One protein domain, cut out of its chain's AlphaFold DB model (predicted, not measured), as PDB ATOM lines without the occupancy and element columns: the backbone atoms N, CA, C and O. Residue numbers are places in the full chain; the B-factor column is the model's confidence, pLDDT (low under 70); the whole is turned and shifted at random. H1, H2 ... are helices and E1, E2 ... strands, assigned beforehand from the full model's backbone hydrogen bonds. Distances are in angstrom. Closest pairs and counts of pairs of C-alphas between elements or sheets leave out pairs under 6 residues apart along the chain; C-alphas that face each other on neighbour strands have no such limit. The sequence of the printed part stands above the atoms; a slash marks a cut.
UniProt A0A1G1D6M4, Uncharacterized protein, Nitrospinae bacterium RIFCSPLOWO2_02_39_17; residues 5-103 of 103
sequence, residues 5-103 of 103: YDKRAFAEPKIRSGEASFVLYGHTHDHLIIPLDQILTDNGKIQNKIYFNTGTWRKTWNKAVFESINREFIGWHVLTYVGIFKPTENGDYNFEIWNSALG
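Overview. This is residues 5 to 103 of the 103 residues of an uncharacterized protein of Nitrospinae bacterium RIFCSPLOWO2_02_39_17 (UniProt A0A1G1D6M4). Two sheets of three strands make a loose, long model: a short sheet E1 E3 E2 has H1 over one face, and on the side away from H1, across a gap, runs the long hairpin of E5 and E6. E4 and its loop to E5 extend past the end of the short sheet, and residues 87 to 92 stick out. The printed part has 99 residues, with two named helices and then six named strands, in the order H1 H2 E1 E2 E3 E4 E5 E6; the class is mixed, helices and strands. The sheet E1 E3 E2 is mixed and the sheet E4 E5 E6 is antiparallel. The whole is loose, a rod with a radius of gyration of the C-alphas of 17.3 A and spans of 59 by 28 by 19 A.

Along the chain. E5, residues 73 to 84, is the longest strand, 34.3 A from C-alpha 73 at (9.948, 54.300, 45.934) to C-alpha 84 at (-24.132, 52.762, 42.693). Beside it are E4, residues 59 to 63, and E6, residues 95 to 102, 23.8 A long. The other sheet has E1, residues 22 to 25, E2, residues 32 to 40, 24.7 A, and E3, residues 46 to 53, 22.7 A. H1 spans residues 5 to 11, from C-alpha 5 at (-10.158, 38.344, 44.312), and H2 residues 13 to 17.

Arrangement. E4, E5 and E6 form a meander, each strand the antiparallel neighbour of the one before, in a twisted sheet. The pairing is staggered: E5 pairs with E4 over residues 73 to 77 and with E6 over residues 77 to 84. N 62 and O 74 are 2.8 A apart, within hydrogen-bond range, as are N 81 and O 98 at 2.8 A. E5 is apart from E1, E2 and E3. In the other sheet E3 is the inner strand, parallel to E1 with N 52 and O 23 at 2.8 A, and a hairpin with E2, with N 34 and O 51 at 2.8 A. H1 is on this sheet at a height of 8.4 A, over E3 and slantwise to the strands at 34 degrees on the local plane; the closest C-alphas of H1 and E3 are those of Ala 9 and Tyr 51, 6.3 A. H2 only grazes the sheet with residues 14 to 16. In H1 and H2 every O i to N i+4 pair is within hydrogen-bond range.

Size, cuts and confidence. The C-alphas farthest apart, those of Asn 43 and Ile 69, are 59.9 A apart. The printed part has no cut and no long link. Its mean pLDDT is 90.1, and residue 68 is under 70.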
ATOM      1  N   TYR A   5      -9.020  37.557  43.825       90.94
ATOM      2  CA  TYR A   5     -10.158  38.344  44.312       90.94
ATOM      3  C   TYR A   5     -11.343  38.328  43.355       90.94
ATOM      4  O   TYR A   5     -12.474  38.347  43.818       90.94
ATOM      5  N   ASP A   6     -11.099  38.241  42.053       91.94
ATOM      6  CA  ASP A   6     -12.111  38.061  41.013       91.94
ATOM      7  C   ASP A   6     -12.844  36.718  41.161       91.94
ATOM      8  O   ASP A   6     -14.075  36.678  41.125       91.94
ATOM      9  N   LYS A   7     -12.120  35.623  41.433       94.56
ATOM     10  CA  LYS A   7     -12.752  34.320  41.693       94.56
ATOM     11  C   LYS A   7     -13.572  34.328  42.975       94.56
ATOM     12  O   LYS A   7     -14.660  33.754  43.001       94.56
ATOM     13  N   ARG A   8     -13.080  34.993  44.026       94.88
ATOM     14  CA  ARG A   8     -13.820  35.173  45.289       94.88
ATOM     15  C   ARG A   8     -15.060  36.041  45.100       94.88
ATOM     16  O   ARG A   8     -16.138  35.636  45.514       94.88
ATOM     17  N   ALA A   9     -14.917  37.158  44.394       95.56
ATOM     18  CA  ALA A   9     -16.002  38.049  44.010       95.56
ATOM     19  C   ALA A   9     -17.088  37.303  43.221       95.56
ATOM     20  O   ALA A   9     -18.274  37.431  43.517       95.56
ATOM     21  N   PHE A  10     -16.697  36.453  42.267       96.31
ATOM     22  CA  PHE A  10     -17.643  35.608  41.543       96.31
ATOM     23  C   PHE A  10     -18.234  34.490  42.407       96.31
ATOM     24  O   PHE A  10     -19.321  34.008  42.112       96.31
ATOM     25  N   ALA A  11     -17.550  34.038  43.458       96.88
ATOM     26  CA  ALA A  11     -18.056  33.027  44.385       96.88
ATOM     27  C   ALA A  11     -19.062  33.574  45.415       96.88
ATOM     28  O   ALA A  11     -19.733  32.768  46.059       96.88
ATOM     29  N   GLU A  12     -19.204  34.898  45.553       97.25
ATOM     30  CA  GLU A  12     -20.174  35.505  46.468       97.25
ATOM     31  C   GLU A  12     -21.598  34.977  46.201       97.25
ATOM     32  O   GLU A  12     -22.069  35.042  45.056       97.25
ATOM     33  N   PRO A  13     -22.330  34.492  47.225       97.38
ATOM     34  CA  PRO A  13     -23.623  33.834  47.024       97.38
ATOM     35  C   PRO A  13     -24.635  34.678  46.244       97.38
ATOM     36  O   PRO A  13     -25.320  34.152  45.370       97.38
ATOM     37  N   LYS A  14     -24.683  35.992  46.503       96.81
ATOM     38  CA  LYS A  14     -25.604  36.923  45.829       96.81
ATOM     39  C   LYS A  14     -25.229  37.211  44.376       96.81
ATOM     40  O   LYS A  14     -26.102  37.477  43.557       96.81
ATOM     41  N   ILE A  15     -23.941  37.136  44.044       96.88
ATOM     42  CA  ILE A  15     -23.463  37.246  42.659       96.88
ATOM     43  C   ILE A  15     -23.784  35.953  41.902       96.88
ATOM     44  O   ILE A  15     -24.254  35.989  40.761       96.88
ATOM     45  N   ARG A  16     -23.594  34.794  42.543       95.50
ATOM     46  CA  ARG A  16     -23.938  33.486  41.964       95.50
ATOM     47  C   ARG A  16     -25.433  33.337  41.717       95.50
ATOM     48  O   ARG A  16     -25.803  32.911  40.627       95.50
ATOM     49  N   SER A  17     -26.270  33.716  42.683       94.44
ATOM     50  CA  SER A  17     -27.730  33.620  42.571       94.44
ATOM     51  C   SER A  17     -28.347  34.631  41.600       94.44
ATOM     52  O   SER A  17     -29.501  34.465  41.224       94.44
ATOM     53  N   GLY A  18     -27.606  35.671  41.194       92.69
ATOM     54  CA  GLY A  18     -28.130  36.773  40.376       92.69
ATOM     55  C   GLY A  18     -28.897  37.838  41.172       92.69
ATOM     56  O   GLY A  18     -29.377  38.808  40.588       92.69
ATOM     57  N   GLU A  19     -28.976  37.709  42.503       94.19
ATOM     58  CA  GLU A  19     -29.577  38.721  43.386       94.19
ATOM     59  C   GLU A  19     -28.811  40.055  43.326       94.19
ATOM     60  O   GLU A  19     -29.409  41.124  43.428       94.19
ATOM     61  N   ALA A  20     -27.491  40.003  43.133       95.06
ATOM     62  CA  ALA A  20     -26.631  41.172  43.015       95.06
ATOM     63  C   ALA A  20     -25.920  41.224  41.655       95.06
ATOM     64  O   ALA A  20     -25.441  40.218  41.134       95.06
ATOM     65  N   SER A  21     -25.805  42.436  41.109       95.25
ATOM     66  CA  SER A  21     -25.044  42.728  39.883       95.25
ATOM     67  C   SER A  21     -23.622  43.211  40.168       95.25
ATOM     68  O   SER A  21     -22.756  43.144  39.302       95.25
ATOM     69  N   PHE A  22     -23.359  43.703  41.376       96.56
ATOM     70  CA  PHE A  22     -22.097  44.349  41.714       96.56
ATOM     71  C   PHE A  22     -21.544  43.808  43.024       96.56
ATOM     72  O   PHE A  22     -22.287  43.618  43.987       96.56
ATOM     73  N   VAL A  23     -20.231  43.607  43.065       95.94
ATOM     74  CA  VAL A  23     -19.481  43.310  44.288       95.94
ATOM     75  C   VAL A  23     -18.326  44.293  44.402       95.94
ATOM     76  O   VAL A  23     -17.591  44.519  43.442       95.94
ATOM     77  N   LEU A  24     -18.208  44.930  45.564       94.12
ATOM     78  CA  LEU A  24     -17.229  45.978  45.827       94.12
ATOM     79  C   LEU A  24     -16.314  45.515  46.958       94.12
ATOM     80  O   LEU A  24     -16.790  45.252  48.062       94.12
ATOM     81  N   TYR A  25     -15.010  45.465  46.706       92.00
ATOM     82  CA  TYR A  25     -13.991  45.267  47.739       92.00
ATOM     83  C   TYR A  25     -13.079  46.493  47.838       92.00
ATOM     84  O   TYR A  25     -12.948  47.251  46.886       92.00
ATOM     85  N   GLY A  26     -12.400  46.651  48.976       85.19
ATOM     86  CA  GLY A  26     -11.353  47.659  49.187       85.19
ATOM     87  C   GLY A  26     -10.076  47.021  49.727       85.19
ATOM     88  O   GLY A  26      -9.663  47.313  50.846       85.19
ATOM     89  N   HIS A  27      -9.523  46.051  48.993       71.69
ATOM     90  CA  HIS A  27      -8.538  45.115  49.552       71.69
ATOM     91  C   HIS A  27      -7.107  45.333  49.050       71.69
ATOM     92  O   HIS A  27      -6.159  45.119  49.803       71.69
ATOM     93  N   THR A  28      -6.932  45.769  47.799       80.88
ATOM     94  CA  THR A  28      -5.596  46.056  47.248       80.88
ATOM     95  C   THR A  28      -5.334  47.563  47.221       80.88
ATOM     96  O   THR A  28      -6.151  48.367  47.671       80.88
ATOM     97  N   HIS A  29      -4.144  47.972  46.788       78.19
ATOM     98  CA  HIS A  29      -3.824  49.387  46.571       78.19
ATOM     99  C   HIS A  29      -4.385  49.931  45.259       78.19
ATOM    100  O   HIS A  29      -4.605  51.135  45.151       78.19
ATOM    101  N   ASP A  30      -4.644  49.044  44.304       81.69
ATOM    102  CA  ASP A  30      -5.059  49.406  42.960       81.69
ATOM    103  C   ASP A  30      -6.578  49.407  42.834       81.69
ATOM    104  O   ASP A  30      -7.267  48.492  43.298       81.69
ATOM    105  N   HIS A  31      -7.098  50.428  42.156       88.44
ATOM    106  CA  HIS A  31      -8.481  50.407  41.713       88.44
ATOM    107  C   HIS A  31      -8.622  49.420  40.545       88.44
ATOM    108  O   HIS A  31      -7.756  49.361  39.673       88.44
ATOM    109  N   LEU A  32      -9.705  48.644  40.515       91.06
ATOM    110  CA  LEU A  32      -9.972  47.678  39.444       91.06
ATOM    111  C   LEU A  32     -11.460  47.643  39.102       91.06
ATOM    112  O   LEU A  32     -12.309  47.783  39.981       91.06
ATOM    113  N   ILE A  33     -11.755  47.385  37.828       93.94
ATOM    114  CA  ILE A  33     -13.091  47.078  37.313       93.94
ATOM    115  C   ILE A  33     -12.964  45.792  36.498       93.94
ATOM    116  O   ILE A  33     -12.246  45.770  35.499       93.94
ATOM    117  N   ILE A  34     -13.623  44.718  36.930       94.88
ATOM    118  CA  ILE A  34     -13.508  43.394  36.309       94.88
ATOM    119  C   ILE A  34     -14.913  42.868  35.975       94.88
ATOM    120  O   ILE A  34     -15.698  42.625  36.896       94.88
ATOM    121  N   PRO A  35     -15.261  42.675  34.687       96.06
ATOM    122  CA  PRO A  35     -16.489  41.981  34.315       96.06
ATOM    123  C   PRO A  35     -16.365  40.502  34.693       96.06
ATOM    124  O   PRO A  35     -15.403  39.840  34.308       96.06
ATOM    125  N   LEU A  36     -17.322  39.991  35.465       96.69
ATOM    126  CA  LEU A  36     -17.304  38.611  35.951       96.69
ATOM    127  C   LEU A  36     -18.106  37.677  35.045       96.69
ATOM    128  O   LEU A  36     -17.637  36.595  34.709       96.69
ATOM    129  N   ASP A  37     -19.334  38.073  34.706       96.38
ATOM    130  CA  ASP A  37     -20.324  37.222  34.040       96.38
ATOM    131  C   ASP A  37     -21.510  38.068  33.529       96.38
ATOM    132  O   ASP A  37     -21.665  39.238  33.896       96.38
ATOM    133  N   GLN A  38     -22.355  37.481  32.686       95.62
ATOM    134  CA  GLN A  38     -23.546  38.105  32.123       95.62
ATOM    135  C   GLN A  38     -24.690  37.087  32.059       95.62
ATOM    136  O   GLN A  38     -24.533  36.011  31.490       95.62
ATOM    137  N   ILE A  39     -25.859  37.436  32.608       94.31
ATOM    138  CA  ILE A  39     -27.037  36.555  32.597       94.31
ATOM    139  C   ILE A  39     -28.244  37.217  31.931       94.31
ATOM    140  O   ILE A  39     -28.432  38.431  32.015       94.31
ATOM    141  N   LEU A  40     -29.078  36.404  31.282       93.81
ATOM    142  CA  LEU A  40     -30.388  36.826  30.795       93.81
ATOM    143  C   LEU A  40     -31.396  36.719  31.942       93.81
ATOM    144  O   LEU A  40     -31.534  35.662  32.551       93.81
ATOM    145  N   THR A  41     -32.079  37.816  32.241       88.38
ATOM    146  CA  THR A  41     -33.119  37.863  33.278       88.38
ATOM    147  C   THR A  41     -34.491  37.524  32.696       88.38
ATOM    148  O   THR A  41     -34.703  37.627  31.487       88.38
ATOM    149  N   ASP A  42     -35.448  37.166  33.556       88.62
ATOM    150  CA  ASP A  42     -36.796  36.724  33.154       88.62
ATOM    151  C   ASP A  42     -37.568  37.752  32.310       88.62
ATOM    152  O   ASP A  42     -38.451  37.399  31.533       88.62
ATOM    153  N   ASN A  43     -37.228  39.038  32.428       88.56
ATOM    154  CA  ASN A  43     -37.828  40.115  31.638       88.56
ATOM    155  C   ASN A  43     -37.132  40.334  30.274       88.56
ATOM    156  O   ASN A  43     -37.391  41.337  29.607       88.56
ATOM    157  N   GLY A  44     -36.227  39.434  29.881       90.44
ATOM    158  CA  GLY A  44     -35.462  39.501  28.637       90.44
ATOM    159  C   GLY A  44     -34.307  40.505  28.652       90.44
ATOM    160  O   GLY A  44     -33.652  40.681  27.625       90.44
ATOM    161  N   LYS A  45     -34.031  41.175  29.780       88.88
ATOM    162  CA  LYS A  45     -32.890  42.091  29.905       88.88
ATOM    163  C   LYS A  45     -31.625  41.349  30.303       88.88
ATOM    164  O   LYS A  45     -31.657  40.356  31.030       88.88
ATOM    165  N   ILE A  46     -30.502  41.897  29.869       92.56
ATOM    166  CA  ILE A  46     -29.176  41.432  30.240       92.56
ATOM    167  C   ILE A  46     -28.778  42.050  31.586       92.56
ATOM    168  O   ILE A  46     -28.798  43.271  31.741       92.56
ATOM    169  N   GLN A  47     -28.376  41.214  32.542       92.62
ATOM    170  CA  GLN A  47     -27.754  41.638  33.793       92.62
ATOM    171  C   GLN A  47     -26.250  41.359  33.738       92.62
ATOM    172  O   GLN A  47     -25.819  40.212  33.616       92.62
ATOM    173  N   ASN A  48     -25.451  42.420  33.860       95.00
ATOM    174  CA  ASN A  48     -23.996  42.324  33.955       95.00
ATOM    175  C   ASN A  48     -23.584  42.128  35.415       95.00
ATOM    176  O   ASN A  48     -24.083  42.834  36.292       95.00
ATOM    177  N   LYS A  49     -22.644  41.217  35.665       96.50
ATOM    178  CA  LYS A  49     -22.020  41.016  36.973       96.50
ATOM    179  C   LYS A  49     -20.616  41.602  36.947       96.50
ATOM    180  O   LYS A  49     -19.802  41.206  36.114       96.50
ATOM    181  N   ILE A  50     -20.329  42.555  37.830       96.81
ATOM    182  CA  ILE A  50     -19.062  43.298  37.830       96.81
ATOM    183  C   ILE A  50     -18.466  43.322  39.236       96.81
ATOM    184  O   ILE A  50     -19.154  43.583  40.224       96.81
ATOM    185  N   TYR A  51     -17.167  43.060  39.308       95.62
ATOM    186  CA  TYR A  51     -16.349  43.254  40.492       95.62
ATOM    187  C   TYR A  51     -15.619  44.594  40.412       95.62
ATOM    188  O   TYR A  51     -14.941  44.891  39.428       95.62
ATOM    189  N   PHE A  52     -15.722  45.375  41.482       94.62
ATOM    190  CA  PHE A  52     -14.963  46.596  41.678       94.62
ATOM    191  C   PHE A  52     -14.014  46.448  42.861       94.62
ATOM    192  O   PHE A  52     -14.414  46.024  43.948       94.62
ATOM    193  N   ASN A  53     -12.770  46.869  42.676       92.25
ATOM    194  CA  ASN A  53     -11.865  47.133  43.782       92.25
ATOM    195  C   ASN A  53     -11.697  48.641  43.914       92.25
ATOM    196  O   ASN A  53     -11.216  49.292  42.989       92.25
ATOM    197  N   THR A  54     -12.092  49.204  45.050       90.38
ATOM    198  CA  THR A  54     -11.947  50.637  45.327       90.38
ATOM    199  C   THR A  54     -10.525  51.005  45.741       90.38
ATOM    200  O   THR A  54     -10.210  52.180  45.918       90.38
ATOM    201  N   GLY A  55      -9.652  50.011  45.904       85.12
ATOM    202  CA  GLY A  55      -8.337  50.202  46.481       85.12
ATOM    203  C   GLY A  55      -8.423  50.491  47.984       85.12
ATOM    204  O   GLY A  55      -9.435  50.231  48.642       85.12
ATOM    205  N   THR A  56      -7.359  51.072  48.532       76.19
ATOM    206  CA  THR A  56      -7.290  51.524  49.929       76.19
ATOM    207  C   THR A  56      -7.032  53.025  49.975       76.19
ATOM    208  O   THR A  56      -6.145  53.516  49.281       76.19
ATOM    209  N   TRP A  57      -7.759  53.758  50.828       74.62
ATOM    210  CA  TRP A  57      -7.520  55.190  51.044       74.62
ATOM    211  C   TRP A  57      -6.275  55.400  51.916       74.62
ATOM    212  O   TRP A  57      -6.345  55.658  53.117       74.62
ATOM    213  N   ARG A  58      -5.102  55.195  51.316       79.31
ATOM    214  CA  ARG A  58      -3.790  55.353  51.949       79.31
ATOM    215  C   ARG A  58      -2.753  55.800  50.928       79.31
ATOM    216  O   ARG A  58      -2.956  55.670  49.724       79.31
ATOM    217  N   LYS A  59      -1.621  56.304  51.422       87.38
ATOM    218  CA  LYS A  59      -0.444  56.532  50.581       87.38
ATOM    219  C   LYS A  59       0.042  55.190  50.032       87.38
ATOM    220  O   LYS A  59       0.263  54.253  50.804       87.38
ATOM    221  N   THR A  60       0.187  55.100  48.718       88.38
ATOM    222  CA  THR A  60       0.835  53.974  48.046       88.38
ATOM    223  C   THR A  60       2.315  54.296  47.864       88.38
ATOM    224  O   THR A  60       2.706  55.462  47.813       88.38
ATOM    225  N   TRP A  61       3.150  53.262  47.825       89.94
ATOM    226  CA  TRP A  61       4.581  53.381  47.560       89.94
ATOM    227  C   TRP A  61       4.917  52.451  46.409       89.94
ATOM    228  O   TRP A  61       4.808  51.234  46.536       89.94
ATOM    229  N   ASN A  62       5.313  53.036  45.288       88.56
ATOM    230  CA  ASN A  62       5.490  52.335  44.031       88.56
ATOM    231  C   ASN A  62       6.975  52.312  43.695       88.56
ATOM    232  O   ASN A  62       7.646  53.344  43.735       88.56
ATOM    233  N   LYS A  63       7.497  51.121  43.409       89.69
ATOM    234  CA  LYS A  63       8.913  50.938  43.096       89.69
ATOM    235  C   LYS A  63       9.253  51.654  41.786       89.69
ATOM    236  O   LYS A  63       8.533  51.497  40.798       89.69
ATOM    237  N   ALA A  64      10.356  52.400  41.764       91.00
ATOM    238  CA  ALA A  64      10.864  53.004  40.536       91.00
ATOM    239  C   ALA A  64      11.208  51.915  39.498       91.00
ATOM    240  O   ALA A  64      11.859  50.922  39.818       91.00
ATOM    241  N   VAL A  65      10.750  52.086  38.252       89.88
ATOM    242  CA  VAL A  65      10.821  51.036  37.213       89.88
ATOM    243  C   VAL A  65      12.202  50.945  36.549       89.88
ATOM    244  O   VAL A  65      12.594  49.867  36.113       89.88
ATOM    245  N   PHE A  66      12.951  52.049  36.490       85.69
ATOM    246  CA  PHE A  66      14.248  52.119  35.798       85.69
ATOM    247  C   PHE A  66      15.467  52.019  36.720       85.69
ATOM    248  O   PHE A  66      16.589  51.931  36.229       85.69
ATOM    249  N   GLU A  67      15.265  52.001  38.038       77.50
ATOM    250  CA  GLU A  67      16.351  51.887  39.006       77.50
ATOM    251  C   GLU A  67      16.553  50.415  39.385       77.50
ATOM    252  O   GLU A  67      15.652  49.748  39.905       77.50
ATOM    253  N   SER A  68      17.733  49.885  39.065       68.75
ATOM    254  CA  SER A  68      18.036  48.455  39.213       68.75
ATOM    255  C   SER A  68      18.857  48.130  40.461       68.75
ATOM    256  O   SER A  68      18.886  46.969  40.873       68.75
ATOM    257  N   ILE A  69      19.478  49.134  41.090       76.88
ATOM    258  CA  ILE A  69      20.412  48.969  42.210       76.88
ATOM    259  C   ILE A  69      19.802  49.518  43.505       76.88
ATOM    260  O   ILE A  69      19.825  48.835  44.533       76.88
ATOM    261  N   ASN A  70      19.199  50.707  43.469       74.75
ATOM    262  CA  ASN A  70      18.564  51.300  44.647       74.75
ATOM    263  C   ASN A  70      17.117  50.814  44.840       74.75
ATOM    264  O   ASN A  70      16.373  50.523  43.904       74.75
ATOM    265  N   ARG A  71      16.678  50.751  46.103       78.31
ATOM    266  CA  ARG A  71      15.279  50.470  46.474       78.31
ATOM    267  C   ARG A  71      14.485  51.770  46.556       78.31
ATOM    268  O   ARG A  71      14.003  52.136  47.624       78.31
ATOM    269  N   GLU A  72      14.407  52.483  45.440       89.69
ATOM    270  CA  GLU A  72      13.681  53.750  45.365       89.69
ATOM    271  C   GLU A  72      12.174  53.521  45.213       89.69
ATOM    272  O   GLU A  72      11.718  52.667  44.445       89.69
ATOM    273  N   PHE A  73      11.403  54.308  45.963       92.12
ATOM    274  CA  PHE A  73       9.948  54.300  45.934       92.12
ATOM    275  C   PHE A  73       9.428  55.719  45.747       92.12
ATOM    276  O   PHE A  73       9.865  56.648  46.425       92.12
ATOM    277  N   ILE A  74       8.447  55.860  44.866       91.94
ATOM    278  CA  ILE A  74       7.696  57.094  44.649       91.94
ATOM    279  C   ILE A  74       6.294  56.856  45.198       91.94
ATOM    280  O   ILE A  74       5.684  55.822  44.920       91.94
ATOM    281  N   GLY A  75       5.795  57.775  46.021       92.62
ATOM    282  CA  GLY A  75       4.515  57.593  46.696       92.62
ATOM    283  C   GLY A  75       3.537  58.718  46.435       92.62
ATOM    284  O   GLY A  75       3.928  59.878  46.397       92.62
ATOM    285  N   TRP A  76       2.263  58.358  46.333       92.19
ATOM    286  CA  TRP A  76       1.135  59.272  46.180       92.19
ATOM    287  C   TRP A  76      -0.075  58.719  46.935       92.19
ATOM    288  O   TRP A  76      -0.140  57.535  47.272       92.19
ATOM    289  N   HIS A  77      -1.034  59.579  47.250       88.75
ATOM    290  CA  HIS A  77      -2.322  59.163  47.795       88.75
ATOM    291  C   HIS A  77      -3.267  58.815  46.653       88.75
ATOM    292  O   HIS A  77      -3.285  59.514  45.645       88.75
ATOM    293  N   VAL A  78      -4.062  57.758  46.820       88.06
ATOM    294  CA  VAL A  78      -5.105  57.363  45.865       88.06
ATOM    295  C   VAL A  78      -6.470  57.520  46.526       88.06
ATOM    296  O   VAL A  78      -6.646  57.185  47.701       88.06
ATOM    297  N   LEU A  79      -7.432  58.032  45.766       87.75
ATOM    298  CA  LEU A  79      -8.829  58.148  46.160       87.75
ATOM    299  C   LEU A  79      -9.706  57.555  45.060       87.75
ATOM    300  O   LEU A  79      -9.600  57.960  43.905       87.75
ATOM    301  N   THR A  80     -10.577  56.619  45.431       90.31
ATOM    302  CA  THR A  80     -11.580  56.048  44.529       90.31
ATOM    303  C   THR A  80     -12.965  56.276  45.113       90.31
ATOM    304  O   THR A  80     -13.238  55.836  46.230       90.31
ATOM    305  N   TYR A  81     -13.841  56.921  44.351       90.38
ATOM    306  CA  TYR A  81     -15.269  57.003  44.643       90.38
ATOM    307  C   TYR A  81     -16.035  56.069  43.719       90.38
ATOM    308  O   TYR A  81     -15.775  56.033  42.517       90.38
ATOM    309  N   VAL A  82     -16.991  55.336  44.289       92.69
ATOM    310  CA  VAL A  82     -17.930  54.498  43.541       92.69
ATOM    311  C   VAL A  82     -19.343  54.915  43.914       92.69
ATOM    312  O   VAL A  82     -19.722  54.837  45.084       92.69
ATOM    313  N   GLY A  83     -20.107  55.359  42.921       94.19
ATOM    314  CA  GLY A  83     -21.544  55.585  43.030       94.19
ATOM    315  C   GLY A  83     -22.287  54.395  42.433       94.19
ATOM    316  O   GLY A  83     -21.997  54.008  41.305       94.19
ATOM    317  N   ILE A  84     -23.221  53.805  43.183       94.44
ATOM    318  CA  ILE A  84     -24.132  52.762  42.693       94.44
ATOM    319  C   ILE A  84     -25.547  53.326  42.729       94.44
ATOM    320  O   ILE A  84     -25.969  53.855  43.758       94.44
ATOM    321  N   PHE A  85     -26.270  53.187  41.622       93.56
ATOM    322  CA  PHE A  85     -27.572  53.810  41.419       93.56
ATOM    323  C   PHE A  85     -28.674  52.761  41.301       93.56
ATOM    324  O   PHE A  85     -28.511  51.716  40.666       93.56
ATOM    325  N   LYS A  86     -29.837  53.062  41.878       90.06
ATOM    326  CA  LYS A  86     -31.089  52.388  41.526       90.06
ATOM    327  C   LYS A  86     -31.500  52.779  40.098       90.06
ATOM    328  O   LYS A  86     -31.138  53.862  39.642       90.06
ATOM    329  N   PRO A  87     -32.356  51.981  39.430       85.62
ATOM    330  CA  PRO A  87     -32.779  52.243  38.048       85.62
ATOM    331  C   PRO A  87     -33.399  53.623  37.773       85.62
ATOM    332  O   PRO A  87     -33.525  54.013  36.623       85.62
ATOM    333  N   THR A  88     -33.838  54.353  38.801       88.06
ATOM    334  CA  THR A  88     -34.456  55.681  38.663       88.06
ATOM    335  C   THR A  88     -33.544  56.825  39.102       88.06
ATOM    336  O   THR A  88     -33.968  57.975  39.067       88.06
ATOM    337  N   GLU A  89     -32.336  56.532  39.587       93.00
ATOM    338  CA  GLU A  89     -31.456  57.529  40.209       93.00
ATOM    339  C   GLU A  89     -30.487  58.176  39.208       93.00
ATOM    340  O   GLU A  89     -30.080  59.311  39.440       93.00
ATOM    341  N   ASN A  90     -30.144  57.516  38.090       90.19
ATOM    342  CA  ASN A  90     -29.175  58.051  37.119       90.19
ATOM    343  C   ASN A  90     -29.438  57.624  35.656       90.19
ATOM    344  O   ASN A  90     -28.540  57.181  34.939       90.19
ATOM    345  N   GLY A  91     -30.690  57.743  35.204       85.62
ATOM    346  CA  GLY A  91     -31.077  57.375  33.837       85.62
ATOM    347  C   GLY A  91     -30.753  55.909  33.527       85.62
ATOM    348  O   GLY A  91     -31.149  55.023  34.276       85.62
ATOM    349  N   ASP A  92     -30.012  55.667  32.443       85.38
ATOM    350  CA  ASP A  92     -29.630  54.315  32.004       85.38
ATOM    351  C   ASP A  92     -28.350  53.774  32.680       85.38
ATOM    352  O   ASP A  92     -27.946  52.634  32.432       85.38
ATOM    353  N   TYR A  93     -27.687  54.570  33.526       88.00
ATOM    354  CA  TYR A  93     -26.421  54.202  34.160       88.00
ATOM    355  C   TYR A  93     -26.633  53.665  35.579       88.00
ATOM    356  O   TYR A  93     -27.202  54.328  36.441       88.00
ATOM    357  N   ASN A  94     -26.093  52.475  35.854       91.94
ATOM    358  CA  ASN A  94     -26.237  51.818  37.162       91.94
ATOM    359  C   ASN A  94     -25.069  52.090  38.123       91.94
ATOM    360  O   ASN A  94     -25.169  51.783  39.311       91.94
ATOM    361  N   PHE A  95     -23.956  52.637  37.628       94.69
ATOM    362  CA  PHE A  95     -22.813  53.008  38.457       94.69
ATOM    363  C   PHE A  95     -21.957  54.102  37.809       94.69
ATOM    364  O   PHE A  95     -21.983  54.282  36.591       94.69
ATOM    365  N   GLU A  96     -21.154  54.779  38.624       94.44
ATOM    366  CA  GLU A  96     -20.053  55.644  38.195       94.44
ATOM    367  C   GLU A  96     -18.823  55.423  39.084       94.44
ATOM    368  O   GLU A  96     -18.952  55.061  40.258       94.44
ATOM    369  N   ILE A  97     -17.623  55.628  38.532       92.19
ATOM    370  CA  ILE A  97     -16.362  55.472  39.265       92.19
ATOM    371  C   ILE A  97     -15.432  56.632  38.944       92.19
ATOM    372  O   ILE A  97     -15.190  56.942  37.780       92.19
ATOM    373  N   TRP A  98     -14.862  57.215  39.994       92.19
ATOM    374  CA  TRP A  98     -13.893  58.300  39.914       92.19
ATOM    375  C   TRP A  98     -12.626  57.876  40.646       92.19
ATOM    376  O   TRP A  98     -12.682  57.575  41.837       92.19
ATOM    377  N   ASN A  99     -11.486  57.856  39.955       88.81
ATOM    378  CA  ASN A  99     -10.183  57.604  40.567       88.81
ATOM    379  C   ASN A  99      -9.296  58.848  40.445       88.81
ATOM    380  O   ASN A  99      -9.268  59.498  39.402       88.81
ATOM    381  N   SER A 100      -8.596  59.184  41.524       88.69
ATOM    382  CA  SER A 100      -7.709  60.341  41.596       88.69
ATOM    383  C   SER A 100      -6.438  60.013  42.374       88.69
ATOM    384  O   SER A 100      -6.441  59.150  43.259       88.69
ATOM    385  N   ALA A 101      -5.360  60.728  42.051       89.31
ATOM    386  CA  ALA A 101      -4.073  60.643  42.724       89.31
ATOM    387  C   ALA A 101      -3.589  62.032  43.172       89.31
ATOM    388  O   ALA A 101      -3.711  63.007  42.432       89.31
ATOM    389  N   LEU A 102      -3.015  62.104  44.376       89.88
ATOM    390  CA  LEU A 102      -2.407  63.307  44.954       89.88
ATOM    391  C   LEU A 102      -0.936  63.023  45.293       89.88
ATOM    392  O   LEU A 102      -0.662  62.144  46.118       89.88
ATOM    393  N   GLY A 103      -0.020  63.737  44.631       89.25
ATOM    394  CA  GLY A 103       1.439  63.601  44.761       89.25
ATOM    395  C   GLY A 103       2.058  64.504  45.816       89.25
ATOM    396  O   GLY A 103       1.500  65.598  46.050       89.25
TER     397      GLY A 103